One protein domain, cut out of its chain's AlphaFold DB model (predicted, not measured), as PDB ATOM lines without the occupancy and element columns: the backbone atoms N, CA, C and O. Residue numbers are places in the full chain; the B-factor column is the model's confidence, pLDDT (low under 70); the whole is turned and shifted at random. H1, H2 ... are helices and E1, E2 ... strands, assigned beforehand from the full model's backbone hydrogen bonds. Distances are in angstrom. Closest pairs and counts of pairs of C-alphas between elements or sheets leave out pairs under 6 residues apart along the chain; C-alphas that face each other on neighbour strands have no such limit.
ATOM      1  N   THR A  94     191.984 127.234 174.170       88.56
ATOM      2  CA  THR A  94     191.308 127.706 172.955       88.56
ATOM      3  C   THR A  94     190.890 129.168 173.088       88.56
ATOM      4  O   THR A  94     190.364 129.583 174.114       88.56
ATOM      5  N   SER A  95     191.075 129.966 172.031       83.31
ATOM      6  CA  SER A  95     190.739 131.405 172.013       83.31
ATOM      7  C   SER A  95     191.469 132.224 173.094       83.31
ATOM      8  O   SER A  95     192.657 132.438 172.919       83.31
ATOM      9  N   ASP A  96     190.800 132.631 174.183       80.56
ATOM     10  CA  ASP A  96     191.390 133.326 175.352       80.56
ATOM     11  C   ASP A  96     191.430 132.410 176.603       80.56
ATOM     12  O   ASP A  96     191.527 132.872 177.747       80.56
ATOM     13  N   GLY A  97     191.217 131.106 176.394       88.62
ATOM     14  CA  GLY A  97     191.169 130.061 177.413       88.62
ATOM     15  C   GLY A  97     192.550 129.509 177.778       88.62
ATOM     16  O   GLY A  97     193.565 130.185 177.653       88.62
ATOM     17  N   GLY A  98     192.598 128.269 178.259       97.31
ATOM     18  CA  GLY A  98     193.779 127.662 178.877       97.31
ATOM     19  C   GLY A  98     193.423 127.051 180.226       97.31
ATOM     20  O   GLY A  98     192.540 126.202 180.300       97.31
ATOM     21  N   PHE A  99     194.081 127.471 181.304       98.62
ATOM     22  CA  PHE A  99     193.715 127.072 182.666       98.62
ATOM     23  C   PHE A  99     192.867 128.163 183.323       98.62
ATOM     24  O   PHE A  99     193.383 129.232 183.656       98.62
ATOM     25  N   VAL A 100     191.570 127.906 183.511       98.38
ATOM     26  CA  VAL A 100     190.585 128.946 183.830       98.38
ATOM     27  C   VAL A 100     189.789 128.611 185.091       98.38
ATOM     28  O   VAL A 100     189.118 127.583 185.168       98.38
ATOM     29  N   LEU A 101     189.808 129.514 186.076       97.88
ATOM     30  CA  LEU A 101     188.864 129.500 187.197       97.88
ATOM     31  C   LEU A 101     187.600 130.260 186.779       97.88
ATOM     32  O   LEU A 101     187.635 131.477 186.580       97.88
ATOM     33  N   CYS A 102     186.496 129.531 186.638       95.81
ATOM     34  CA  CYS A 102     185.228 130.025 186.102       95.81
ATOM     35  C   CYS A 102     184.167 130.287 187.181       95.81
ATOM     36  O   CYS A 102     183.222 131.034 186.939       95.81
ATOM     37  N   GLY A 103     184.282 129.646 188.346       91.81
ATOM     38  CA  GLY A 103     183.310 129.770 189.430       91.81
ATOM     39  C   GLY A 103     183.588 130.920 190.413       91.81
ATOM     40  O   GLY A 103     184.330 131.854 190.113       91.81
ATOM     41  N   ASN A 104     182.954 130.877 191.587       93.12
ATOM     42  CA  ASN A 104     183.058 131.896 192.634       93.12
ATOM     43  C   ASN A 104     183.429 131.272 193.979       93.12
ATOM     44  O   ASN A 104     182.703 130.418 194.485       93.12
ATOM     45  N   GLY A 105     184.445 131.821 194.642       91.62
ATOM     46  CA  GLY A 105     184.936 131.266 195.903       91.62
ATOM     47  C   GLY A 105     185.829 130.043 195.707       91.62
ATOM     48  O   GLY A 105     185.985 129.258 196.642       91.62
ATOM     49  N   GLU A 106     186.388 129.870 194.508       92.00
ATOM     50  CA  GLU A 106     187.178 128.697 194.172       92.00
ATOM     51  C   GLU A 106     188.574 128.787 194.780       92.00
ATOM     52  O   GLU A 106     189.289 129.762 194.556       92.00
ATOM     53  N   THR A 107     188.986 127.770 195.537       96.69
ATOM     54  CA  THR A 107     190.373 127.624 195.988       96.69
ATOM     55  C   THR A 107     191.019 126.466 195.246       96.69
ATOM     56  O   THR A 107     190.673 125.301 195.444       96.69
ATOM     57  N   VAL A 108     191.982 126.801 194.389       98.44
ATOM     58  CA  VAL A 108     192.715 125.843 193.563       98.44
ATOM     59  C   VAL A 108     194.188 125.863 193.951       98.44
ATOM     60  O   VAL A 108     194.812 126.923 194.010       98.44
ATOM     61  N   GLU A 109     194.765 124.694 194.212       98.69
ATOM     62  CA  GLU A 109     196.188 124.526 194.505       98.69
ATOM     63  C   GLU A 109     196.848 123.598 193.481       98.69
ATOM     64  O   GLU A 109     196.520 122.416 193.402       98.69
ATOM     65  N   VAL A 110     197.831 124.107 192.740       98.81
ATOM     66  CA  VAL A 110     198.680 123.333 191.828       98.81
ATOM     67  C   VAL A 110     200.055 123.150 192.470       98.81
ATOM     68  O   VAL A 110     200.830 124.090 192.619       98.81
ATOM     69  N   ASN A 111     200.375 121.920 192.859       98.38
ATOM     70  CA  ASN A 111     201.614 121.520 193.528       98.38
ATOM     71  C   ASN A 111     202.729 121.121 192.546       98.38
ATOM     72  O   ASN A 111     203.445 120.149 192.778       98.38
ATOM     73  N   SER A 112     202.838 121.828 191.421       98.00
ATOM     74  CA  SER A 112     203.862 121.627 190.390       98.00
ATOM     75  C   SER A 112     203.834 122.787 189.385       98.00
ATOM     76  O   SER A 112     203.209 123.816 189.648       98.00
ATOM     77  N   ASN A 113     204.490 122.616 188.237       98.44
ATOM     78  CA  ASN A 113     204.414 123.568 187.137       98.44
ATOM     79  C   ASN A 113     203.015 123.563 186.504       98.44
ATOM     80  O   ASN A 113     202.417 122.499 186.299       98.44
ATOM     81  N   LEU A 114     202.536 124.757 186.154       98.75
ATOM     82  CA  LEU A 114     201.300 124.987 185.414       98.75
ATOM     83  C   LEU A 114     201.640 125.570 184.041       98.75
ATOM     84  O   LEU A 114     202.208 126.655 183.941       98.75
ATOM     85  N   ILE A 115     201.312 124.828 182.990       98.50
ATOM     86  CA  ILE A 115     201.659 125.170 181.619       98.50
ATOM     87  C   ILE A 115     200.371 125.431 180.854       98.50
ATOM     88  O   ILE A 115     199.455 124.605 180.867       98.50
ATOM     89  N   SER A 116     200.319 126.553 180.151       97.62
ATOM     90  CA  SER A 116     199.313 126.796 179.136       97.62
ATOM     91  C   SER A 116     199.953 127.372 177.883       97.62
ATOM     92  O   SER A 116     200.783 128.257 177.983       97.62
ATOM     93  N   ALA A 117     199.563 126.907 176.697       94.31
ATOM     94  CA  ALA A 117     199.978 127.576 175.456       94.31
ATOM     95  C   ALA A 117     199.141 128.842 175.178       94.31
ATOM     96  O   ALA A 117     199.196 129.395 174.087       94.31
ATOM     97  N   ASN A 118     198.320 129.248 176.149       94.94
ATOM     98  CA  ASN A 118     197.442 130.399 176.098       94.94
ATOM     99  C   ASN A 118     197.392 131.045 177.494       94.94
ATOM    100  O   ASN A 118     198.421 131.493 177.994       94.94
ATOM    101  N   SER A 119     196.246 131.073 178.171       96.75
ATOM    102  CA  SER A 119     196.074 131.851 179.394       96.75
ATOM    103  C   SER A 119     195.995 130.990 180.655       96.75
ATOM    104  O   SER A 119     195.273 129.995 180.724       96.75
ATOM    105  N   VAL A 120     196.663 131.435 181.720       98.62
ATOM    106  CA  VAL A 120     196.295 131.089 183.100       98.62
ATOM    107  C   VAL A 120     195.443 132.224 183.647       98.62
ATOM    108  O   VAL A 120     195.915 133.351 183.793       98.62
ATOM    109  N   LYS A 121     194.170 131.949 183.933       97.25
ATOM    110  CA  LYS A 121     193.163 133.000 184.072       97.25
ATOM    111  C   LYS A 121     192.182 132.762 185.214       97.25
ATOM    112  O   LYS A 121     191.675 131.662 185.417       97.25
ATOM    113  N   ILE A 122     191.832 133.839 185.910       98.19
ATOM    114  CA  ILE A 122     190.578 133.932 186.664       98.19
ATOM    115  C   ILE A 122     189.575 134.692 185.793       98.19
ATOM    116  O   ILE A 122     189.844 135.830 185.405       98.19
ATOM    117  N   SER A 123     188.459 134.042 185.455       96.69
ATOM    118  CA  SER A 123     187.501 134.528 184.455       96.69
ATOM    119  C   SER A 123     186.776 135.805 184.881       96.69
ATOM    120  O   SER A 123     186.645 136.081 186.077       96.69
ATOM    121  N   ALA A 124     186.282 136.562 183.900       96.38
ATOM    122  CA  ALA A 124     185.486 137.765 184.116       96.38
ATOM    123  C   ALA A 124     184.234 137.483 184.962       96.38
ATOM    124  O   ALA A 124     183.754 136.352 185.027       96.38
ATOM    125  N   GLU A 125     183.722 138.518 185.629       94.56
ATOM    126  CA  GLU A 125     182.513 138.456 186.471       94.56
ATOM    127  C   GLU A 125     182.590 137.480 187.671       94.56
ATOM    128  O   GLU A 125     181.590 137.229 188.353       94.56
ATOM    129  N   THR A 126     183.778 136.952 187.990       95.19
ATOM    130  CA  THR A 126     184.002 136.066 189.142       95.19
ATOM    131  C   THR A 126     184.528 136.796 190.381       95.19
ATOM    132  O   THR A 126     185.110 137.886 190.311       95.19
ATOM    133  N   LYS A 127     184.346 136.191 191.559       97.19
ATOM    134  CA  LYS A 127     184.775 136.752 192.846       97.19
ATOM    135  C   LYS A 127     185.320 135.717 193.822       97.19
ATOM    136  O   LYS A 127     184.848 134.583 193.873       97.19
ATOM    137  N   ASN A 128     186.188 136.192 194.714       97.56
ATOM    138  CA  ASN A 128     186.747 135.450 195.848       97.56
ATOM    139  C   ASN A 128     187.510 134.167 195.458       97.56
ATOM    140  O   ASN A 128     187.561 133.227 196.246       97.56
ATOM    141  N   ASN A 129     188.074 134.117 194.254       98.06
ATOM    142  CA  ASN A 129     188.860 132.990 193.766       98.06
ATOM    143  C   ASN A 129     190.321 133.114 194.199       98.06
ATOM    144  O   ASN A 129     190.891 134.202 194.171       98.06
ATOM    145  N   ILE A 130     190.933 131.990 194.560       98.44
ATOM    146  CA  ILE A 130     192.333 131.893 194.964       98.44
ATOM    147  C   ILE A 130     192.992 130.770 194.164       98.44
ATOM    148  O   ILE A 130     192.682 129.595 194.355       98.44
ATOM    149  N   LEU A 131     193.952 131.129 193.315       98.81
ATOM    150  CA  LEU A 131     194.838 130.188 192.637       98.81
ATOM    151  C   LEU A 131     196.213 130.208 193.306       98.81
ATOM    152  O   LEU A 131     196.893 131.231 193.305       98.81
ATOM    153  N   ASN A 132     196.640 129.072 193.853       98.75
ATOM    154  CA  ASN A 132     197.978 128.880 194.405       98.75
ATOM    155  C   ASN A 132     198.776 127.932 193.506       98.75
ATOM    156  O   ASN A 132     198.372 126.789 193.312       98.75
ATOM    157  N   VAL A 133     199.927 128.370 193.004       98.88
ATOM    158  CA  VAL A 133     200.835 127.554 192.189       98.88
ATOM    159  C   VAL A 133     202.171 127.430 192.915       98.88
ATOM    160  O   VAL A 133     202.885 128.409 193.111       98.88
ATOM    161  N   ASN A 134     202.516 126.215 193.338       98.50
ATOM    162  CA  ASN A 134     203.752 125.905 194.062       98.50
ATOM    163  C   ASN A 134     204.915 125.506 193.124       98.50
ATOM    164  O   ASN A 134     205.870 124.874 193.570       98.50
ATOM    165  N   GLY A 135     204.828 125.863 191.843       98.38
ATOM    166  CA  GLY A 135     205.861 125.678 190.823       98.38
ATOM    167  C   GLY A 135     205.899 126.863 189.859       98.38
ATOM    168  O   GLY A 135     205.409 127.944 190.193       98.38
ATOM    169  N   ASN A 136     206.479 126.653 188.679       98.81
ATOM    170  CA  ASN A 136     206.587 127.683 187.646       98.81
ATOM    171  C   ASN A 136     205.306 127.778 186.807       98.81
ATOM    172  O   ASN A 136     204.593 126.782 186.640       98.81
ATOM    173  N   ILE A 137     205.058 128.953 186.230       98.81
ATOM    174  CA  ILE A 137     204.051 129.143 185.180       98.81
ATOM    175  C   ILE A 137     204.736 129.412 183.846       98.81
ATOM    176  O   ILE A 137     205.600 130.280 183.757       98.81
ATOM    177  N   TYR A 138     204.291 128.703 182.812       98.38
ATOM    178  CA  TYR A 138     204.613 128.988 181.416       98.38
ATOM    179  C   TYR A 138     203.287 129.228 180.697       98.38
ATOM    180  O   TYR A 138     202.502 128.290 180.567       98.38
ATOM    181  N   ALA A 139     203.005 130.474 180.325       97.31
ATOM    182  CA  ALA A 139     201.755 130.869 179.679       97.31
ATOM    183  C   ALA A 139     201.997 131.912 178.583       97.31
ATOM    184  O   ALA A 139     203.000 132.614 178.630       97.31
ATOM    185  N   ASP A 140     201.093 132.069 177.623       95.06
ATOM    186  CA  ASP A 140     201.067 133.315 176.853       95.06
ATOM    187  C   ASP A 140     200.655 134.448 177.793       95.06
ATOM    188  O   ASP A 140     201.402 135.409 177.944       95.06
ATOM    189  N   ASN A 141     199.554 134.270 178.529       96.19
ATOM    190  CA  ASN A 141     199.023 135.285 179.432       96.19
ATOM    191  C   ASN A 141     198.797 134.771 180.861       96.19
ATOM    192  O   ASN A 141     198.392 133.626 181.081       96.19
ATOM    193  N   VAL A 142     198.958 135.651 181.854       98.50
ATOM    194  CA  VAL A 142     198.480 135.425 183.231       98.50
ATOM    195  C   VAL A 142     197.516 136.542 183.613       98.50
ATOM    196  O   VAL A 142     197.910 137.702 183.701       98.50
ATOM    197  N   ILE A 143     196.242 136.206 183.841       98.31
ATOM    198  CA  ILE A 143     195.148 137.186 183.853       98.31
ATOM    199  C   ILE A 143     194.273 137.051 185.104       98.31
ATOM    200  O   ILE A 143     193.673 136.007 185.363       98.31
ATOM    201  N   ILE A 144     194.094 138.155 185.830       98.31
ATOM    202  CA  ILE A 144     192.890 138.380 186.639       98.31
ATOM    203  C   ILE A 144     191.986 139.325 185.856       98.31
ATOM    204  O   ILE A 144     192.299 140.511 185.715       98.31
ATOM    205  N   ASP A 145     190.883 138.793 185.331       96.62
ATOM    206  CA  ASP A 145     190.113 139.463 184.286       96.62
ATOM    207  C   ASP A 145     189.235 140.620 184.805       96.62
ATOM    208  O   ASP A 145     189.152 140.901 186.007       96.62
ATOM    209  N   HIS A 146     188.635 141.360 183.875       94.12
ATOM    210  CA  HIS A 146     187.759 142.496 184.124       94.12
ATOM    211  C   HIS A 146     186.491 142.101 184.882       94.12
ATOM    212  O   HIS A 146     186.087 140.944 184.916       94.12
ATOM    213  N   GLU A 147     185.867 143.094 185.517       94.62
ATOM    214  CA  GLU A 147     184.609 142.915 186.261       94.62
ATOM    215  C   GLU A 147     184.687 141.854 187.375       94.62
ATOM    216  O   GLU A 147     183.674 141.339 187.841       94.62
ATOM    217  N   THR A 148     185.899 141.569 187.854       95.38
ATOM    218  CA  THR A 148     186.140 140.646 188.960       95.38
ATOM    219  C   THR A 148     186.423 141.354 190.283       95.38
ATOM    220  O   THR A 148     186.761 142.544 190.309       95.38
ATOM    221  N   LYS A 149     186.286 140.630 191.408       97.06
ATOM    222  CA  LYS A 149     186.518 141.188 192.752       97.06
ATOM    223  C   LYS A 149     187.130 140.204 193.751       97.06
ATOM    224  O   LYS A 149     186.654 139.080 193.881       97.06
ATOM    225  N   ASN A 150     188.076 140.676 194.569       97.56
ATOM    226  CA  ASN A 150     188.726 139.911 195.647       97.56
ATOM    227  C   ASN A 150     189.384 138.608 195.157       97.56
ATOM    228  O   ASN A 150     189.335 137.594 195.853       97.56
ATOM    229  N   ASN A 151     189.944 138.611 193.952       98.31
ATOM    230  CA  ASN A 151     190.599 137.433 193.398       98.31
ATOM    231  C   ASN A 151     192.098 137.469 193.670       98.31
ATOM    232  O   ASN A 151     192.703 138.537 193.750       98.31
ATOM    233  N   GLU A 152     192.710 136.303 193.797       98.62
ATOM    234  CA  GLU A 152     194.115 136.195 194.139       98.62
ATOM    235  C   GLU A 152     194.813 135.093 193.342       98.62
ATOM    236  O   GLU A 152     194.356 133.952 193.302       98.62
ATOM    237  N   ILE A 153     195.950 135.431 192.735       98.81
ATOM    238  CA  ILE A 153     196.882 134.472 192.138       98.81
ATOM    239  C   ILE A 153     198.196 134.561 192.921       98.81
ATOM    240  O   ILE A 153     198.823 135.619 192.974       98.81
ATOM    241  N   LYS A 154     198.607 133.449 193.538       98.81
ATOM    242  CA  LYS A 154     199.872 133.293 194.270       98.81
ATOM    243  C   LYS A 154     200.743 132.258 193.586       98.81
ATOM    244  O   LYS A 154     200.343 131.104 193.456       98.81
ATOM    245  N   ILE A 155     201.952 132.646 193.214       98.88
ATOM    246  CA  ILE A 155     202.886 131.798 192.477       98.88
ATOM    247  C   ILE A 155     204.194 131.752 193.254       98.88
ATOM    248  O   ILE A 155     204.753 132.798 193.570       98.88
ATOM    249  N   LYS A 156     204.665 130.552 193.602       98.62
ATOM    250  CA  LYS A 156     205.940 130.380 194.311       98.62
ATOM    251  C   LYS A 156     207.145 130.355 193.380       98.62
ATOM    252  O   LYS A 156     208.208 130.817 193.774       98.62
ATOM    253  N   GLY A 157     206.986 129.759 192.201       98.50
ATOM    254  CA  GLY A 157     208.043 129.661 191.206       98.50
ATOM    255  C   GLY A 157     208.145 130.901 190.326       98.50
ATOM    256  O   GLY A 157     207.573 131.954 190.620       98.50
ATOM    257  N   ASP A 158     208.877 130.736 189.235       98.75
ATOM    258  CA  ASP A 158     209.042 131.752 188.207       98.75
ATOM    259  C   ASP A 158     207.847 131.770 187.247       98.75
ATOM    260  O   ASP A 158     207.149 130.768 187.058       98.75
ATOM    261  N   VAL A 159     207.629 132.915 186.607       98.81
ATOM    262  CA  VAL A 159     206.567 133.113 185.616       98.81
ATOM    263  C   VAL A 159     207.180 133.540 184.295       98.81
ATOM    264  O   VAL A 159     207.891 134.541 184.243       98.81
ATOM    265  N   TYR A 160     206.860 132.805 183.237       98.38
ATOM    266  CA  TYR A 160     207.283 133.077 181.869       98.38
ATOM    267  C   TYR A 160     206.047 133.390 181.037       98.38
ATOM    268  O   TYR A 160     205.190 132.516 180.876       98.38
ATOM    269  N   THR A 161     205.967 134.619 180.527       97.12
ATOM    270  CA  THR A 161     204.888 135.049 179.636       97.12
ATOM    271  C   THR A 161     205.404 135.448 178.266       97.12
ATOM    272  O   THR A 161     206.365 136.215 178.130       97.12
ATOM    273  N   LYS A 162     204.756 134.911 177.232       93.69
ATOM    274  CA  LYS A 162     204.960 135.368 175.853       93.69
ATOM    275  C   LYS A 162     204.192 136.664 175.583       93.69
ATOM    276  O   LYS A 162     204.646 137.480 174.796       93.69
ATOM    277  N   ASP A 163     203.071 136.861 176.254       93.06
ATOM    278  CA  ASP A 163     202.222 138.043 176.174       93.06
ATOM    279  C   ASP A 163     202.052 138.623 177.594       93.06
ATOM    280  O   ASP A 163     203.030 138.696 178.352       93.06
ATOM    281  N   ASP A 164     200.864 139.070 177.980       94.69
ATOM    282  CA  ASP A 164     200.699 139.969 179.115       94.69
ATOM    283  C   ASP A 164     200.549 139.288 180.489       94.69
ATOM    284  O   ASP A 164     199.959 138.217 180.680       94.69
ATOM    285  N   LEU A 165     201.002 140.020 181.510       98.25
ATOM    286  CA  LEU A 165     200.566 139.864 182.895       98.25
ATOM    287  C   LEU A 165     199.504 140.925 183.207       98.25
ATOM    288  O   LEU A 165     199.801 142.120 183.239       98.25
ATOM    289  N   VAL A 166     198.268 140.502 183.480       97.94
ATOM    290  CA  VAL A 166     197.103 141.396 183.539       97.94
ATOM    291  C   VAL A 166     196.418 141.372 184.907       97.94
ATOM    292  O   VAL A 166     196.008 140.322 185.408       97.94
ATOM    293  N   LEU A 167     196.212 142.560 185.487       98.31
ATOM    294  CA  LEU A 167     195.471 142.778 186.733       98.31
ATOM    295  C   LEU A 167     194.327 143.782 186.518       98.31
ATOM    296  O   LEU A 167     194.521 144.999 186.600       98.31
ATOM    297  N   ASN A 168     193.119 143.275 186.263       96.62
ATOM    298  CA  ASN A 168     191.940 144.108 185.994       96.62
ATOM    299  C   ASN A 168     190.976 144.225 187.186       96.62
ATOM    300  O   ASN A 168     190.346 145.271 187.349       96.62
ATOM    301  N   GLY A 169     190.828 143.160 187.979       94.31
ATOM    302  CA  GLY A 169     189.825 143.072 189.047       94.31
ATOM    303  C   GLY A 169     190.031 144.031 190.223       94.31
ATOM    304  O   GLY A 169     191.154 144.412 190.530       94.31
ATOM    305  N   GLU A 170     188.942 144.379 190.914       96.38
ATOM    306  CA  GLU A 170     188.958 145.207 192.131       96.38
ATOM    307  C   GLU A 170     189.388 144.374 193.352       96.38
ATOM    308  O   GLU A 170     188.936 143.240 193.534       96.38
ATOM    309  N   LYS A 171     190.205 144.942 194.245       97.12
ATOM    310  CA  LYS A 171     190.782 144.255 195.416       97.12
ATOM    311  C   LYS A 171     191.494 142.950 195.066       97.12
ATOM    312  O   LYS A 171     191.555 142.034 195.891       97.12
ATOM    313  N   SER A 172     191.996 142.854 193.840       98.06
ATOM    314  CA  SER A 172     192.644 141.654 193.340       98.06
ATOM    315  C   SER A 172     194.139 141.690 193.622       98.06
ATOM    316  O   SER A 172     194.762 142.751 193.633       98.06
ATOM    317  N   ARG A 173     194.723 140.521 193.875       98.50
ATOM    318  CA  ARG A 173     196.126 140.386 194.273       98.50
ATOM    319  C   ARG A 173     196.834 139.427 193.338       98.50
ATOM    320  O   ARG A 173     196.429 138.276 193.202       98.50
ATOM    321  N   LEU A 174     197.914 139.886 192.727       98.69
ATOM    322  CA  LEU A 174     198.817 139.029 191.977       98.69
ATOM    323  C   LEU A 174     200.169 139.036 192.676       98.69
ATOM    324  O   LEU A 174     200.821 140.076 192.776       98.69
ATOM    325  N   LYS A 175     200.572 137.875 193.192       98.75
ATOM    326  CA  LYS A 175     201.818 137.703 193.933       98.75
ATOM    327  C   LYS A 175     202.679 136.617 193.298       98.75
ATOM    328  O   LYS A 175     202.285 135.454 193.279       98.75
ATOM    329  N   ILE A 176     203.882 136.992 192.881       98.88
ATOM    330  CA  ILE A 176     204.927 136.098 192.378       98.88
ATOM    331  C   ILE A 176     206.079 136.122 193.387       98.88
ATOM    332  O   ILE A 176     206.642 137.180 193.664       98.88
ATOM    333  N   GLU A 177     206.391 134.984 194.004       98.62
ATOM    334  CA  GLU A 177     207.533 134.850 194.919       98.62
ATOM    335  C   GLU A 177     208.849 134.630 194.164       98.62
ATOM    336  O   GLU A 177     209.888 135.081 194.642       98.62
ATOM    337  N   GLY A 178     208.795 133.995 192.989       98.44
ATOM    338  CA  GLY A 178     209.916 133.877 192.059       98.44
ATOM    339  C   GLY A 178     210.069 135.083 191.132       98.44
ATOM    340  O   GLY A 178     209.530 136.170 191.370       98.44
ATOM    341  N   ASN A 179     210.839 134.889 190.067       98.50
ATOM    342  CA  ASN A 179     211.118 135.900 189.055       98.50
ATOM    343  C   ASN A 179     209.978 135.996 188.029       98.50
ATOM    344  O   ASN A 179     209.187 135.066 187.853       98.50
ATOM    345  N   TYR A 180     209.910 137.125 187.325       98.44
ATOM    346  CA  TYR A 180     208.987 137.320 186.205       98.44
ATOM    347  C   TYR A 180     209.754 137.607 184.916       98.44
ATOM    348  O   TYR A 180     210.621 138.487 184.890       98.44
ATOM    349  N   TYR A 181     209.395 136.877 183.862       97.88
ATOM    350  CA  TYR A 181     210.009 136.895 182.543       97.88
ATOM    351  C   TYR A 181     208.939 137.090 181.462       97.88
ATOM    352  O   TYR A 181     208.470 136.128 180.854       97.88
ATOM    353  N   GLY A 182     208.578 138.345 181.200       96.81
ATOM    354  CA  GLY A 182     207.882 138.736 179.977       96.81
ATOM    355  C   GLY A 182     208.909 138.904 178.862       96.81
ATOM    356  O   GLY A 182     209.637 139.898 178.843       96.81
ATOM    357  N   PHE A 183     209.036 137.921 177.970       93.81
ATOM    358  CA  PHE A 183     210.190 137.844 177.063       93.81
ATOM    359  C   PHE A 183     209.939 138.334 175.632       93.81
ATOM    360  O   PHE A 183     210.895 138.601 174.906       93.81
ATOM    361  N   SER A 184     208.690 138.501 175.208       90.75
ATOM    362  CA  SER A 184     208.376 138.955 173.850       90.75
ATOM    363  C   SER A 184     208.208 140.474 173.769       90.75
ATOM    364  O   SER A 184     207.550 141.081 174.615       90.75
ATOM    365  N   ASP A 185     208.767 141.100 172.735       83.50
ATOM    366  CA  ASP A 185     208.565 142.520 172.411       83.50
ATOM    367  C   ASP A 185     207.423 142.752 171.403       83.50
ATOM    368  O   ASP A 185     207.110 143.898 171.071       83.50
ATOM    369  N   GLY A 186     206.791 141.680 170.917       76.88
ATOM    370  CA  GLY A 186     205.746 141.714 169.894       76.88
ATOM    371  C   GLY A 186     206.269 141.835 168.463       76.88
ATOM    372  O   GLY A 186     205.468 141.914 167.534       76.88
ATOM    373  N   ALA A 187     207.590 141.824 168.235       65.25
ATOM    374  CA  ALA A 187     208.165 142.007 166.899       65.25
ATOM    375  C   ALA A 187     207.853 140.858 165.922       65.25
ATOM    376  O   ALA A 187     207.950 141.041 164.705       65.25
ATOM    377  N   LEU A 188     207.491 139.681 166.441       53.34
ATOM    378  CA  LEU A 188     207.141 138.494 165.657       53.34
ATOM    379  C   LEU A 188     205.654 138.428 165.274       53.34
ATOM    380  O   LEU A 188     205.284 137.600 164.440       53.34
ATOM    381  N   SER A 189     204.826 139.333 165.803       58.53
ATOM    382  CA  SER A 189     203.391 139.371 165.539       58.53
ATOM    383  C   SER A 189     202.987 140.583 164.703       58.53
ATOM    384  O   SER A 189     203.550 141.674 164.781       58.53
ATOM    385  N   SER A 190     201.960 140.390 163.875       46.00
ATOM    386  CA  SER A 190     201.255 141.496 163.207       46.00
ATOM    387  C   SER A 190     200.193 142.144 164.105       46.00
ATOM    388  O   SER A 190     199.597 143.150 163.716       46.00
ATOM    389  N   LYS A 191     199.967 141.574 165.295       52.00
ATOM    390  CA  LYS A 191     199.083 142.061 166.355       52.00
ATOM    391  C   LYS A 191     199.919 142.420 167.586       52.00
ATOM    392  O   LYS A 191     201.019 141.910 167.749       52.00
ATOM    393  N   HIS A 192     199.412 143.300 168.446       57.47
ATOM    394  CA  HIS A 192     200.096 143.634 169.702       57.47
ATOM    395  C   HIS A 192     200.003 142.516 170.756       57.47
ATOM    396  O   HIS A 192     200.714 142.600 171.746       57.47
ATOM    397  N   ASP A 193     199.182 141.487 170.507       60.84
ATOM    398  CA  ASP A 193     198.901 140.302 171.351       60.84
ATOM    399  C   ASP A 193     200.104 139.339 171.516       60.84
ATOM    400  O   ASP A 193     199.943 138.131 171.643       60.84
ATOM    401  N   GLU A 194     201.330 139.851 171.390       72.00
ATOM    402  CA  GLU A 194     202.555 139.132 171.747       72.00
ATOM    403  C   GLU A 194     203.585 140.097 172.358       72.00
ATOM    404  O   GLU A 194     204.790 139.897 172.201       72.00
ATOM    405  N   SER A 195     203.156 141.201 172.976       86.19
ATOM    406  CA  SER A 195     204.061 142.162 173.616       86.19
ATOM    407  C   SER A 195     203.928 142.022 175.116       86.19
ATOM    408  O   SER A 195     203.017 142.571 175.713       86.19
ATOM    409  N   SER A 196     204.872 141.311 175.724       89.69
ATOM    410  CA  SER A 196     204.792 140.903 177.127       89.69
ATOM    411  C   SER A 196     204.942 142.045 178.138       89.69
ATOM    412  O   SER A 196     206.001 142.258 178.734       89.69
ATOM    413  N   GLY A 197     203.878 142.827 178.309       94.25
ATOM    414  CA  GLY A 197     203.781 143.910 179.270       94.25
ATOM    415  C   GLY A 197     203.173 143.460 180.596       94.25
ATOM    416  O   GLY A 197     202.663 142.354 180.764       94.25
ATOM    417  N   ILE A 198     203.222 144.355 181.579       98.12
ATOM    418  CA  ILE A 198     202.416 144.255 182.795       98.12
ATOM    419  C   ILE A 198     201.318 145.313 182.700       98.12
ATOM    420  O   ILE A 198     201.605 146.514 182.734       98.12
ATOM    421  N   ILE A 199     200.065 144.873 182.591       97.19
ATOM    422  CA  ILE A 199     198.895 145.732 182.396       97.19
ATOM    423  C   ILE A 199     198.043 145.749 183.660       97.19
ATOM    424  O   ILE A 199     197.459 144.743 184.061       97.19
ATOM    425  N   ILE A 200     197.908 146.927 184.270       98.06
ATOM    426  CA  ILE A 200     197.107 147.100 185.481       98.06
ATOM    427  C   ILE A 200     195.921 148.011 185.189       98.06
ATOM    428  O   ILE A 200     196.051 149.235 185.112       98.06
ATOM    429  N   ASN A 201     194.733 147.420 185.072       95.75
ATOM    430  CA  ASN A 201     193.481 148.160 184.909       95.75
ATOM    431  C   ASN A 201     192.691 148.335 186.210       95.75
ATOM    432  O   ASN A 201     191.701 149.072 186.217       95.75
ATOM    433  N   ALA A 202     193.139 147.707 187.299       95.56
ATOM    434  CA  ALA A 202     192.560 147.863 188.623       95.56
ATOM    435  C   ALA A 202     192.671 149.318 189.120       95.56
ATOM    436  O   ALA A 202     193.752 149.822 189.431       95.56
ATOM    437  N   MET A 203     191.532 150.009 189.202       91.75
ATOM    438  CA  MET A 203     191.469 151.437 189.559       91.75
ATOM    439  C   MET A 203     191.873 151.721 191.015       91.75
ATOM    440  O   MET A 203     192.188 152.859 191.360       91.75
ATOM    441  N   ASP A 204     191.865 150.697 191.864       95.00
ATOM    442  CA  ASP A 204     192.171 150.738 193.291       95.00
ATOM    443  C   ASP A 204     193.624 150.321 193.621       95.00
ATOM    444  O   ASP A 204     193.979 150.225 194.789       95.00
ATOM    445  N   ILE A 205     194.514 150.160 192.626       95.69
ATOM    446  CA  ILE A 205     195.948 149.807 192.813       95.69
ATOM    447  C   ILE A 205     196.749 150.813 193.673       95.69
ATOM    448  O   ILE A 205     197.925 150.623 193.987       95.69
ATOM    449  N   SER A 206     196.163 151.958 194.017       90.31
ATOM    450  CA  SER A 206     196.795 152.995 194.851       90.31
ATOM    451  C   SER A 206     195.952 153.418 196.042       90.31
ATOM    452  O   SER A 206     196.194 154.473 196.623       90.31
ATOM    453  N   THR A 207     194.962 152.608 196.410       91.81
ATOM    454  CA  THR A 207     194.225 152.792 197.657       91.81
ATOM    455  C   THR A 207     194.755 151.838 198.719       91.81
ATOM    456  O   THR A 207     195.155 150.713 198.414       91.81
ATOM    457  N   GLU A 208     194.717 152.263 199.980       88.88
ATOM    458  CA  GLU A 208     194.884 151.355 201.118       88.88
ATOM    459  C   GLU A 208     193.867 150.203 200.998       88.88
ATOM    460  O   GLU A 208     192.719 150.429 200.613       88.88
ATOM    461  N   ASP A 209     194.311 148.965 201.230       88.38
ATOM    462  CA  ASP A 209     193.527 147.729 201.052       88.38
ATOM    463  C   ASP A 209     192.949 147.471 199.642       88.38
ATOM    464  O   ASP A 209     192.071 146.615 199.476       88.38
ATOM    465  N   GLY A 210     193.434 148.188 198.625       95.19
ATOM    466  CA  GLY A 210     193.057 147.975 197.229       95.19
ATOM    467  C   GLY A 210     193.759 146.785 196.575       95.19
ATOM    468  O   GLY A 210     194.371 145.939 197.239       95.19
ATOM    469  N   SER A 211     193.672 146.737 195.248       98.06
ATOM    470  CA  SER A 211     194.411 145.780 194.424       98.06
ATOM    471  C   SER A 211     195.923 145.910 194.594       98.06
ATOM    472  O   SER A 211     196.436 146.948 195.022       98.06
ATOM    473  N   GLU A 212     196.637 144.841 194.255       98.25
ATOM    474  CA  GLU A 212     198.055 144.688 194.556       98.25
ATOM    475  C   GLU A 212     198.776 143.829 193.507       98.25
ATOM    476  O   GLU A 212     198.301 142.753 193.138       98.25
ATOM    477  N   LEU A 213     199.962 144.279 193.094       98.62
ATOM    478  CA  LEU A 213     200.923 143.488 192.329       98.62
ATOM    479  C   LEU A 213     202.225 143.396 193.129       98.62
ATOM    480  O   LEU A 213     202.844 144.425 193.415       98.62
ATOM    481  N   LYS A 214     202.661 142.179 193.465       98.56
ATOM    482  CA  LYS A 214     203.956 141.943 194.113       98.56
ATOM    483  C   LYS A 214     204.767 140.889 193.379       98.56
ATOM    484  O   LYS A 214     204.309 139.765 193.214       98.56
ATOM    485  N   ILE A 215     205.989 141.246 193.007       98.62
ATOM    486  CA  ILE A 215     206.990 140.348 192.429       98.62
ATOM    487  C   ILE A 215     208.217 140.404 193.338       98.62
ATOM    488  O   ILE A 215     208.841 141.456 193.477       98.62
ATOM    489  N   PHE A 216     208.509 139.288 194.006       97.25
ATOM    490  CA  PHE A 216     209.550 139.180 195.034       97.25
ATOM    491  C   PHE A 216     210.817 138.466 194.565       97.25
ATOM    492  O   PHE A 216     211.770 138.393 195.344       97.25
ATOM    493  N   GLY A 217     210.833 137.964 193.329       95.25
ATOM    494  CA  GLY A 217     212.011 137.362 192.723       95.25
ATOM    495  C   GLY A 217     213.232 138.267 192.786       95.25
ATOM    496  O   GLY A 217     213.148 139.482 192.994       95.25
ATOM    497  N   GLU A 218     214.400 137.664 192.607       94.94
ATOM    498  CA  GLU A 218     215.639 138.427 192.627       94.94
ATOM    499  C   GLU A 218     215.728 139.389 191.445       94.94
ATOM    500  O   GLU A 218     216.306 140.463 191.592       94.94
ATOM    501  N   GLU A 219     215.144 139.034 190.303       94.38
ATOM    502  CA  GLU A 219     215.138 139.846 189.096       94.38
ATOM    503  C   GLU A 219     213.784 139.843 188.375       94.38
ATOM    504  O   GLU A 219     212.889 139.038 188.638       94.38
ATOM    505  N   MET A 220     213.643 140.787 187.447       95.62
ATOM    506  CA  MET A 220     212.494 140.881 186.552       95.62
ATOM    507  C   MET A 220     212.977 141.227 185.147       95.62
ATOM    508  O   MET A 220     213.787 142.143 184.984       95.62
ATOM    509  N   PHE A 221     212.457 140.531 184.142       96.25
ATOM    510  CA  PHE A 221     212.656 140.838 182.732       96.25
ATOM    511  C   PHE A 221     211.313 141.111 182.060       96.25
ATOM    512  O   PHE A 221     210.409 140.286 182.135       96.25
ATOM    513  N   VAL A 222     211.181 142.279 181.431       95.75
ATOM    514  CA  VAL A 222     209.977 142.706 180.709       95.75
ATOM    515  C   VAL A 222     210.393 143.338 179.391       95.75
ATOM    516  O   VAL A 222     210.862 144.477 179.337       95.75
ATOM    517  N   ASN A 223     210.260 142.571 178.321       93.25
ATOM    518  CA  ASN A 223     210.647 142.996 176.988       93.25
ATOM    519  C   ASN A 223     209.517 143.749 176.265       93.25
ATOM    520  O   ASN A 223     209.785 144.573 175.387       93.25
ATOM    521  N   GLY A 224     208.265 143.498 176.656       92.62
ATOM    522  CA  GLY A 224     207.082 144.117 176.073       92.62
ATOM    523  C   GLY A 224     206.735 145.493 176.638       92.62
ATOM    524  O   GLY A 224     207.301 145.968 177.632       92.62
ATOM    525  N   VAL A 225     205.776 146.143 175.977       93.31
ATOM    526  CA  VAL A 225     205.155 147.395 176.422       93.31
ATOM    527  C   VAL A 225     203.657 147.373 176.185       93.31
ATOM    528  O   VAL A 225     203.164 146.704 175.286       93.31
ATOM    529  N   SER A 226     202.928 148.173 176.951       93.19
ATOM    530  CA  SER A 226     201.481 148.280 176.788       93.19
ATOM    531  C   SER A 226     201.095 149.125 175.574       93.19
ATOM    532  O   SER A 226     201.844 149.999 175.122       93.19
ATOM    533  N   TYR A 227     199.872 148.921 175.094       91.50
ATOM    534  CA  TYR A 227     199.284 149.659 173.981       91.50
ATOM    535  C   TYR A 227     198.033 150.407 174.436       91.50
ATOM    536  O   TYR A 227     197.329 149.995 175.358       91.50
ATOM    537  N   ILE A 228     197.764 151.538 173.792       90.81
ATOM    538  CA  ILE A 228     196.469 152.211 173.907       90.81
ATOM    539  C   ILE A 228     195.591 151.655 172.792       90.81
ATOM    540  O   ILE A 228     196.042 151.592 171.648       90.81
ATOM    541  N   ASP A 229     194.343 151.318 173.115       89.19
ATOM    542  CA  ASP A 229     193.331 150.876 172.150       89.19
ATOM    543  C   ASP A 229     192.854 152.042 171.258       89.19
ATOM    544  O   ASP A 229     191.761 152.593 171.392       89.19
ATOM    545  N   VAL A 230     193.768 152.501 170.407       89.69
ATOM    546  CA  VAL A 230     193.586 153.487 169.346       89.69
ATOM    547  C   VAL A 230     194.524 153.132 168.201       89.69
ATOM    548  O   VAL A 230     195.615 152.599 168.413       89.69
ATOM    549  N   VAL A 231     194.136 153.495 166.983       89.00
ATOM    550  CA  VAL A 231     194.929 153.232 165.780       89.00
ATOM    551  C   VAL A 231     195.231 154.506 165.005       89.00
ATOM    552  O   VAL A 231     194.468 155.476 165.042       89.00
ATOM    553  N   ASP A 232     196.359 154.508 164.299       84.50
ATOM    554  CA  ASP A 232     196.668 155.550 163.327       84.50
ATOM    555  C   ASP A 232     195.794 155.420 162.063       84.50
ATOM    556  O   ASP A 232     194.957 154.527 161.914       84.50
ATOM    557  N   ASN A 233     196.004 156.318 161.099       83.06
ATOM    558  CA  ASN A 233     195.276 156.308 159.827       83.06
ATOM    559  C   ASN A 233     195.563 155.090 158.926       83.06
ATOM    560  O   ASN A 233     194.924 154.951 157.882       83.06
ATOM    561  N   LYS A 234     196.520 154.237 159.295       84.31
ATOM    562  CA  LYS A 234     196.866 152.983 158.620       84.31
ATOM    563  C   LYS A 234     196.423 151.756 159.419       84.31
ATOM    564  O   LYS A 234     196.646 150.643 158.953       84.31
ATOM    565  N   GLY A 235     195.784 151.946 160.574       84.19
ATOM    566  CA  GLY A 235     195.336 150.860 161.440       84.19
ATOM    567  C   GLY A 235     196.405 150.346 162.407       84.19
ATOM    568  O   GLY A 235     196.178 149.315 163.030       84.19
ATOM    569  N   TYR A 236     197.554 151.020 162.549       82.81
ATOM    570  CA  TYR A 236     198.586 150.596 163.497       82.81
ATOM    571  C   TYR A 236     198.262 151.069 164.916       82.81
ATOM    572  O   TYR A 236     197.976 152.259 165.099       82.81
ATOM    573  N   PRO A 237     198.343 150.179 165.921       86.94
ATOM    574  CA  PRO A 237     198.058 150.529 167.303       86.94
ATOM    575  C   PRO A 237     199.132 151.463 167.870       86.94
ATOM    576  O   PRO A 237     200.302 151.418 167.475       86.94
ATOM    577  N   TYR A 238     198.750 152.311 168.826       90.94
ATOM    578  CA  TYR A 238     199.704 153.185 169.505       90.94
ATOM    579  C   TYR A 238     200.398 152.443 170.653       90.94
ATOM    580  O   TYR A 238     199.803 152.200 171.705       90.94
ATOM    581  N   SER A 239     201.685 152.134 170.477       91.62
ATOM    582  CA  SER A 239     202.520 151.634 171.571       91.62
ATOM    583  C   SER A 239     202.818 152.736 172.577       91.62
ATOM    584  O   SER A 239     203.138 153.878 172.217       91.62
ATOM    585  N   THR A 240     202.741 152.390 173.851       93.75
ATOM    586  CA  THR A 240     203.200 153.263 174.923       93.75
ATOM    587  C   THR A 240     204.708 153.120 175.136       93.75
ATOM    588  O   THR A 240     205.417 152.427 174.403       93.75
ATOM    589  N   GLY A 241     205.223 153.856 176.111       94.44
ATOM    590  CA  GLY A 241     206.566 153.698 176.637       94.44
ATOM    591  C   GLY A 241     206.609 152.919 177.946       94.44
ATOM    592  O   GLY A 241     207.676 152.893 178.537       94.44
ATOM    593  N   GLU A 242     205.505 152.344 178.432       96.62
ATOM    594  CA  GLU A 242     205.452 151.618 179.707       96.62
ATOM    595  C   GLU A 242     205.540 150.101 179.500       96.62
ATOM    596  O   GLU A 242     204.732 149.525 178.778       96.62
ATOM    597  N   SER A 243     206.469 149.448 180.199       96.75
ATOM    598  CA  SER A 243     206.476 147.990 180.402       96.75
ATOM    599  C   SER A 243     205.645 147.579 181.619       96.75
ATOM    600  O   SER A 243     205.160 146.456 181.679       96.75
ATOM    601  N   VAL A 244     205.445 148.493 182.576       97.75
ATOM    602  CA  VAL A 244     204.462 148.350 183.662       97.75
ATOM    603  C   VAL A 244     203.504 149.526 183.590       97.75
ATOM    604  O   VAL A 244     203.866 150.648 183.954       97.75
ATOM    605  N   SER A 245     202.295 149.278 183.093       96.75
ATOM    606  CA  SER A 245     201.297 150.314 182.847       96.75
ATOM    607  C   SER A 245     200.165 150.274 183.868       96.75
ATOM    608  O   SER A 245     199.761 149.225 184.364       96.75
ATOM    609  N   ILE A 246     199.639 151.461 184.177       97.19
ATOM    610  CA  ILE A 246     198.442 151.630 185.001       97.19
ATOM    611  C   ILE A 246     197.406 152.382 184.174       97.19
ATOM    612  O   ILE A 246     197.694 153.439 183.597       97.19
ATOM    613  N   LYS A 247     196.176 151.872 184.132       94.62
ATOM    614  CA  LYS A 247     195.070 152.504 183.413       94.62
ATOM    615  C   LYS A 247     194.902 153.960 183.831       94.62
ATOM    616  O   LYS A 247     194.814 154.302 185.005       94.62
ATOM    617  N   THR A 309     197.127 165.105 189.754       91.31
ATOM    618  CA  THR A 309     196.640 164.119 190.738       91.31
ATOM    619  C   THR A 309     196.133 162.817 190.121       91.31
ATOM    620  O   THR A 309     195.995 161.822 190.824       91.31
ATOM    621  N   TRP A 310     195.834 162.815 188.818       92.81
ATOM    622  CA  TRP A 310     195.414 161.618 188.093       92.81
ATOM    623  C   TRP A 310     196.583 160.702 187.719       92.81
ATOM    624  O   TRP A 310     196.328 159.560 187.345       92.81
ATOM    625  N   LEU A 311     197.834 161.183 187.772       94.94
ATOM    626  CA  LEU A 311     199.000 160.358 187.468       94.94
ATOM    627  C   LEU A 311     199.213 159.372 188.612       94.94
ATOM    628  O   LEU A 311     199.580 159.752 189.724       94.94
ATOM    629  N   ASN A 312     198.990 158.099 188.323       94.44
ATOM    630  CA  ASN A 312     199.080 157.040 189.303       94.44
ATOM    631  C   ASN A 312     200.516 156.486 189.347       94.44
ATOM    632  O   ASN A 312     201.049 156.049 188.328       94.44
ATOM    633  N   LYS A 313     201.145 156.501 190.528       92.38
ATOM    634  CA  LYS A 313     202.505 155.977 190.757       92.38
ATOM    635  C   LYS A 313     202.527 154.599 191.436       92.38
ATOM    636  O   LYS A 313     203.590 154.151 191.849       92.38
ATOM    637  N   GLY A 314     201.382 153.925 191.539       87.75
ATOM    638  CA  GLY A 314     201.273 152.519 191.915       87.75
ATOM    639  C   GLY A 314     201.758 152.225 193.330       87.75
ATOM    640  O   GLY A 314     202.763 151.543 193.507       87.75
ATOM    641  N   THR A 315     201.064 152.734 194.352       91.88
ATOM    642  CA  THR A 315     201.475 152.539 195.758       91.88
ATOM    643  C   THR A 315     201.520 151.065 196.174       91.88
ATOM    644  O   THR A 315     202.406 150.690 196.937       91.88
ATOM    645  N   ASN A 316     200.633 150.223 195.630       96.75
ATOM    646  CA  ASN A 316     200.580 148.786 195.928       96.75
ATOM    647  C   ASN A 316     201.303 147.929 194.874       96.75
ATOM    648  O   ASN A 316     201.032 146.732 194.763       96.75
ATOM    649  N   ILE A 317     202.193 148.535 194.084       98.25
ATOM    650  CA  ILE A 317     203.057 147.819 193.146       98.25
ATOM    651  C   ILE A 317     204.436 147.678 193.783       98.25
ATOM    652  O   ILE A 317     205.145 148.669 193.975       98.25
ATOM    653  N   VAL A 318     204.815 146.438 194.087       97.62
ATOM    654  CA  VAL A 318     206.146 146.096 194.593       97.62
ATOM    655  C   VAL A 318     206.824 145.178 193.589       97.62
ATOM    656  O   VAL A 318     206.390 144.053 193.367       97.62
ATOM    657  N   LEU A 319     207.894 145.676 192.988       97.56
ATOM    658  CA  LEU A 319     208.755 144.935 192.067       97.56
ATOM    659  C   LEU A 319     210.130 144.710 192.717       97.56
ATOM    660  O   LEU A 319     210.415 145.356 193.736       97.56
ATOM    661  N   PRO A 320     210.998 143.865 192.127       96.06
ATOM    662  CA  PRO A 320     212.371 143.704 192.587       96.06
ATOM    663  C   PRO A 320     213.144 145.029 192.620       96.06
ATOM    664  O   PRO A 320     212.700 146.063 192.111       96.06
ATOM    665  N   GLU A 321     214.335 144.998 193.216       93.81
ATOM    666  CA  GLU A 321     215.217 146.166 193.261       93.81
ATOM    667  C   GLU A 321     215.399 146.764 191.852       93.81
ATOM    668  O   GLU A 321     215.767 146.026 190.939       93.81
ATOM    669  N   PRO A 322     215.208 148.084 191.637       93.06
ATOM    670  CA  PRO A 322     215.265 148.691 190.301       93.06
ATOM    671  C   PRO A 322     216.555 148.409 189.520       93.06
ATOM    672  O   PRO A 322     216.546 148.370 188.292       93.06
ATOM    673  N   ALA A 323     217.666 148.191 190.229       91.06
ATOM    674  CA  ALA A 323     218.950 147.825 189.639       91.06
ATOM    675  C   ALA A 323     218.991 146.393 189.070       91.06
ATOM    676  O   ALA A 323     219.913 146.083 188.332       91.06
ATOM    677  N   LYS A 324     218.021 145.539 189.412       92.81
ATOM    678  CA  LYS A 324     217.862 144.152 188.948       92.81
ATOM    679  C   LYS A 324     216.684 143.981 187.975       92.81
ATOM    680  O   LYS A 324     216.307 142.861 187.639       92.81
ATOM    681  N   ILE A 325     216.086 145.089 187.536       93.69
ATOM    682  CA  ILE A 325     214.996 145.092 186.561       93.69
ATOM    683  C   ILE A 325     215.566 145.349 185.163       93.69
ATOM    684  O   ILE A 325     216.224 146.363 184.908       93.69
ATOM    685  N   TYR A 326     215.242 144.446 184.246       93.00
ATOM    686  CA  TYR A 326     215.485 144.544 182.815       93.00
ATOM    687  C   TYR A 326     214.148 144.872 182.150       93.00
ATOM    688  O   TYR A 326     213.235 144.056 182.159       93.00
ATOM    689  N   SER A 327     214.000 146.082 181.622       93.62
ATOM    690  CA  SER A 327     212.717 146.567 181.108       93.62
ATOM    691  C   SER A 327     212.938 147.436 179.883       93.62
ATOM    692  O   SER A 327     213.705 148.403 179.970       93.62
ATOM    693  N   THR A 328     212.263 147.109 178.778       93.19
ATOM    694  CA  THR A 328     212.325 147.878 177.523       93.19
ATOM    695  C   THR A 328     211.755 149.283 177.704       93.19
ATOM    696  O   THR A 328     212.340 150.269 177.244       93.19
ATOM    697  N   GLY A 329     210.620 149.381 178.393       94.62
ATOM    698  CA  GLY A 329     209.927 150.619 178.712       94.62
ATOM    699  C   GLY A 329     210.091 151.048 180.169       94.62
ATOM    700  O   GLY A 329     210.837 150.458 180.956       94.62
ATOM    701  N   ALA A 330     209.359 152.095 180.525       97.00
ATOM    702  CA  ALA A 330     209.229 152.616 181.868       97.00
ATOM    703  C   ALA A 330     208.457 151.650 182.758       97.00
ATOM    704  O   ALA A 330     207.550 150.945 182.311       97.00
ATOM    705  N   PHE A 331     208.806 151.648 184.038       97.12
ATOM    706  CA  PHE A 331     208.133 150.831 185.034       97.12
ATOM    707  C   PHE A 331     207.823 151.640 186.286       97.12
ATOM    708  O   PHE A 331     208.450 152.664 186.577       97.12
ATOM    709  N   ILE A 332     206.821 151.168 187.019       96.38
ATOM    710  CA  ILE A 332     206.275 151.825 188.198       96.38
ATOM    711  C   ILE A 332     206.393 150.857 189.367       96.38
ATOM    712  O   ILE A 332     205.963 149.713 189.271       96.38
ATOM    713  N   THR A 333     207.001 151.299 190.462       95.75
ATOM    714  CA  THR A 333     207.146 150.501 191.686       95.75
ATOM    715  C   THR A 333     207.382 151.421 192.870       95.75
ATOM    716  O   THR A 333     208.010 152.474 192.721       95.75
ATOM    717  N   ASN A 334     206.892 151.041 194.051       92.88
ATOM    718  CA  ASN A 334     207.138 151.757 195.304       92.88
ATOM    719  C   ASN A 334     206.869 153.272 195.194       92.88
ATOM    720  O   ASN A 334     207.670 154.100 195.643       92.88
ATOM    721  N   ASN A 335     205.740 153.637 194.571       92.69
ATOM    722  CA  ASN A 335     205.307 155.023 194.374       92.69
ATOM    723  C   ASN A 335     206.257 155.891 193.515       92.69
ATOM    724  O   ASN A 335     206.275 157.121 193.639       92.69
ATOM    725  N   LYS A 336     207.070 155.273 192.651       94.25
ATOM    726  CA  LYS A 336     208.038 155.944 191.774       94.25
ATOM    727  C   LYS A 336     207.937 155.436 190.342       94.25
ATOM    728  O   LYS A 336     207.590 154.284 190.103       94.25
ATOM    729  N   ILE A 337     208.276 156.318 189.404       95.94
ATOM    730  CA  ILE A 337     208.381 156.009 187.979       95.94
ATOM    731  C   ILE A 337     209.866 155.923 187.634       95.94
ATOM    732  O   ILE A 337     210.647 156.792 188.020       95.94
ATOM    733  N   TYR A 338     210.240 154.897 186.885       95.56
ATOM    734  CA  TYR A 338     211.588 154.688 186.375       95.56
ATOM    735  C   TYR A 338     211.550 154.672 184.851       95.56
ATOM    736  O   TYR A 338     210.625 154.118 184.262       95.56
ATOM    737  N   LYS A 339     212.554 155.278 184.210       92.62
ATOM    738  CA  LYS A 339     212.612 155.437 182.751       92.62
ATOM    739  C   LYS A 339     212.695 154.115 181.989       92.62
ATOM    740  O   LYS A 339     211.901 153.902 181.091       92.62
ATOM    741  N   ASN A 340     213.671 153.270 182.290       86.25
ATOM    742  CA  ASN A 340     213.821 151.924 181.738       86.25
ATOM    743  C   ASN A 340     214.726 151.108 182.669       86.25
ATOM    744  O   ASN A 340     215.362 151.680 183.561       86.25
ATOM    745  N   GLY A 341     214.770 149.787 182.488       79.38
ATOM    746  CA  GLY A 341     215.622 148.920 183.305       79.38
ATOM    747  C   GLY A 341     217.094 149.306 183.168       79.38
ATOM    748  O   GLY A 341     217.589 149.439 182.048       79.38
ATOM    749  N   GLY A 342     217.798 149.495 184.289       67.75
ATOM    750  CA  GLY A 342     219.193 149.961 184.292       67.75
ATOM    751  C   GLY A 342     220.175 148.997 183.618       67.75
ATOM    752  O   GLY A 342     221.252 149.417 183.205       67.75
ATOM    753  N   LEU A 343     219.777 147.728 183.483       67.94
ATOM    754  CA  LEU A 343     220.531 146.650 182.839       67.94
ATOM    755  C   LEU A 343     220.063 146.362 181.403       67.94
ATOM    756  O   LEU A 343     220.477 145.379 180.801       67.94
ATOM    757  N   TYR A 344     219.154 147.167 180.846       77.38
ATOM    758  CA  TYR A 344     218.669 146.924 179.494       77.38
ATOM    759  C   TYR A 344     219.673 147.447 178.456       77.38
ATOM    760  O   TYR A 344     219.724 148.643 178.156       77.38
ATOM    761  N   THR A 345     220.434 146.532 177.854       78.50
ATOM    762  CA  THR A 345     221.093 146.730 176.557       78.50
ATOM    763  C   THR A 345     220.517 145.757 175.532       78.50
ATOM    764  O   THR A 345     220.032 144.689 175.890       78.50
ATOM    765  N   TYR A 346     220.577 146.099 174.240       74.44
ATOM    766  CA  TYR A 346     220.034 145.227 173.187       74.44
ATOM    767  C   TYR A 346     220.671 143.824 173.202       74.44
ATOM    768  O   TYR A 346     219.980 142.834 173.000       74.44
ATOM    769  N   GLY A 347     221.977 143.730 173.485       78.12
ATOM    770  CA  GLY A 347     222.686 142.448 173.548       78.12
ATOM    771  C   GLY A 347     222.305 141.598 174.762       78.12
ATOM    772  O   GLY A 347     222.071 140.403 174.615       78.12
ATOM    773  N   GLU A 348     222.201 142.203 175.950       81.69
ATOM    774  CA  GLU A 348     221.772 141.491 177.166       81.69
ATOM    775  C   GLU A 348     220.305 141.063 177.078       81.69
ATOM    776  O   GLU A 348     219.967 139.946 177.464       81.69
ATOM    777  N   ALA A 349     219.448 141.924 176.517       84.50
ATOM    778  CA  ALA A 349     218.055 141.593 176.257       84.50
ATOM    779  C   ALA A 349     217.949 140.390 175.314       84.50
ATOM    780  O   ALA A 349     217.240 139.445 175.635       84.50
ATOM    781  N   GLN A 350     218.707 140.365 174.210       86.19
ATOM    782  CA  GLN A 350     218.672 139.246 173.266       86.19
ATOM    783  C   GLN A 350     219.027 137.905 173.925       86.19
ATOM    784  O   GLN A 350     218.300 136.932 173.738       86.19
ATOM    785  N   GLY A 351     220.082 137.858 174.745       89.50
ATOM    786  CA  GLY A 351     220.447 136.638 175.473       89.50
ATOM    787  C   GLY A 351     219.338 136.154 176.414       89.50
ATOM    788  O   GLY A 351     219.007 134.970 176.416       89.50
ATOM    789  N   LYS A 352     218.700 137.074 177.154       90.75
ATOM    790  CA  LYS A 352     217.559 136.736 178.022       90.75
ATOM    791  C   LYS A 352     216.338 136.256 177.240       90.75
ATOM    792  O   LYS A 352     215.673 135.325 177.686       90.75
ATOM    793  N   ILE A 353     216.046 136.857 176.085       91.44
ATOM    794  CA  ILE A 353     214.943 136.423 175.211       91.44
ATOM    795  C   ILE A 353     215.172 134.983 174.762       91.44
ATOM    796  O   ILE A 353     214.255 134.171 174.858       91.44
ATOM    797  N   GLU A 354     216.379 134.659 174.294       92.00
ATOM    798  CA  GLU A 354     216.732 133.317 173.820       92.00
ATOM    799  C   GLU A 354     216.605 132.272 174.941       92.00
ATOM    800  O   GLU A 354     215.997 131.220 174.731       92.00
ATOM    801  N   GLU A 355     217.101 132.577 176.144       94.12
ATOM    802  CA  GLU A 355     216.989 131.711 177.323       94.12
ATOM    803  C   GLU A 355     215.528 131.485 177.739       94.12
ATOM    804  O   GLU A 355     215.072 130.341 177.820       94.12
ATOM    805  N   CYS A 356     214.772 132.568 177.949       94.75
ATOM    806  CA  CYS A 356     213.382 132.501 178.403       94.75
ATOM    807  C   CYS A 356     212.487 131.808 177.372       94.75
ATOM    808  O   CYS A 356     211.684 130.949 177.735       94.75
ATOM    809  N   SER A 357     212.657 132.130 176.085       92.81
ATOM    810  CA  SER A 357     211.898 131.496 175.002       92.81
ATOM    811  C   SER A 357     212.205 130.003 174.922       92.81
ATOM    812  O   SER A 357     211.292 129.195 174.778       92.81
ATOM    813  N   SER A 358     213.477 129.612 175.054       93.38
ATOM    814  CA  SER A 358     213.867 128.196 175.034       93.38
ATOM    815  C   SER A 358     213.221 127.424 176.182       93.38
ATOM    816  O   SER A 358     212.639 126.368 175.948       93.38
ATOM    817  N   LEU A 359     213.260 127.967 177.404       95.00
ATOM    818  CA  LEU A 359     212.603 127.366 178.570       95.00
ATOM    819  C   LEU A 359     211.083 127.276 178.398       95.00
ATOM    820  O   LEU A 359     210.493 126.252 178.748       95.00
ATOM    821  N   TYR A 360     210.458 128.320 177.845       95.12
ATOM    822  CA  TYR A 360     209.027 128.349 177.544       95.12
ATOM    823  C   TYR A 360     208.634 127.223 176.581       95.12
ATOM    824  O   TYR A 360     207.837 126.355 176.939       95.12
ATOM    825  N   TYR A 361     209.250 127.170 175.395       93.50
ATOM    826  CA  TYR A 361     208.900 126.185 174.368       93.50
ATOM    827  C   TYR A 361     209.282 124.747 174.745       93.50
ATOM    828  O   TYR A 361     208.565 123.828 174.366       93.50
ATOM    829  N   GLN A 362     210.348 124.532 175.527       93.56
ATOM    830  CA  GLN A 362     210.707 123.199 176.040       93.56
ATOM    831  C   GLN A 362     209.676 122.621 177.016       93.56
ATOM    832  O   GLN A 362     209.649 121.413 177.224       93.56
ATOM    833  N   ASN A 363     208.861 123.462 177.660       93.75
ATOM    834  CA  ASN A 363     207.853 122.999 178.615       93.75
ATOM    835  C   ASN A 363     206.472 122.771 177.990       93.75
ATOM    836  O   ASN A 363     205.644 122.108 178.631       93.75
ATOM    837  N   LEU A 364     206.231 123.305 176.787       93.44
ATOM    838  CA  LEU A 364     205.023 123.053 176.006       93.44
ATOM    839  C   LEU A 364     205.032 121.636 175.430       93.44
ATOM    840  O   LEU A 364     206.079 121.065 175.139       93.44
ATOM    841  N   LEU A 365     203.836 121.086 175.241       92.62
ATOM    842  CA  LEU A 365     203.638 119.844 174.506       92.62
ATOM    843  C   LEU A 365     203.341 120.169 173.037       92.62
ATOM    844  O   LEU A 365     202.660 121.156 172.747       92.62
TER     845      LEU A 365
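What this domain is: This is residues 94 to 247 and 309 to 365 of the 516 residues of an uncharacterized protein of Clostridia bacterium (UniProt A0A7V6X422). The chain winds in stacked turns into a solenoid with three walls, each a parallel sheet of short strands, and helix H1 crosses the outside of one wall, E3 E6 E9 E12 E15 E19. The turns from E1 E2 E3 to E13 E14 E15 give one strand to each wall; near the E18 end the hairpin E16 E17 reaches away, while the hairpin E20 E21 packs on E18 through E20. The printed part has 211 residues with 21 named strands, E1 to E21, and then one named helix, H1; the class is mostly strand, with under half of the residues in named elements. It is compact and rounded, with a radius of gyration of the C-alphas of 15.9 A and spans of 47 by 43 by 39 A.

How they stand to each other: One sheet runs E1, residues 98 to 101, E4, 119 to 122, E7, 141 to 144, E10, 165 to 167, E13, 198 to 200, and E18, 244 to 246, all parallel; N 99 and O 119 of E1 and E4 are 2.9 A apart, within hydrogen-bond range. The parallel sheet E2, residues 107 to 110, E5, 130 to 133, E8, 152 to 155, E11, 173 to 176, and E14, 212 to 215, makes a sandwich with it, two sheets face to face, their best planes 17 degrees apart; N 108 and O 130 of E2 and E5 are 2.9 A apart. The third parallel sheet runs E3, residues 114 to 116, E6, 137 to 139, E9, 159 to 161, E12, 180 to 182, E15, 220 to 222, and E19, 325 to 327; N 116 and O 138 of E3 and E6 are 2.8 A apart. H1, residues 346 to 363, is on one face of this sheet, as two layers, at a height over the sheet of 9.7 A, and runs across the strands, at 79 degrees to E12 on the local plane; the closest C-alphas of E6 and H1 are those of Tyr 138 and Tyr 360, 5.9 A apart. Every O i to N i+4 pair of H1 is within hydrogen-bond range. E16, residues 227 to 231, and E17, 237 to 239, form a hairpin, with N 228 and O 238 3.0 A apart. E20, residues 331 to 333, and E21, 336 to 338, form another, with N 338 and O 331 2.9 A apart; the closest C-alphas of E18 and E20, Val 244 and Phe 331, are 4.6 A apart.

Where its parts are: E1 begins at C-alpha 98, (193.779, 127.662, 178.877). E14 spans 10.2 A and ends at C-alpha 215, (206.990, 140.348, 192.429). H1 spans 25.9 A and ends at C-alpha 363, (207.853, 122.999, 178.615).

The domain as a whole: The two C-alphas farthest apart, those of Asn 111 and Asn 233, are 48.8 A apart. Residues 248 to 308 are not printed, and C-alphas 247 and 309 are 13.8 A apart across the cut. The links E12 to E13 and E13 to E14 are long. Residues 187 to 193 and 342 to 343 have pLDDT under 70.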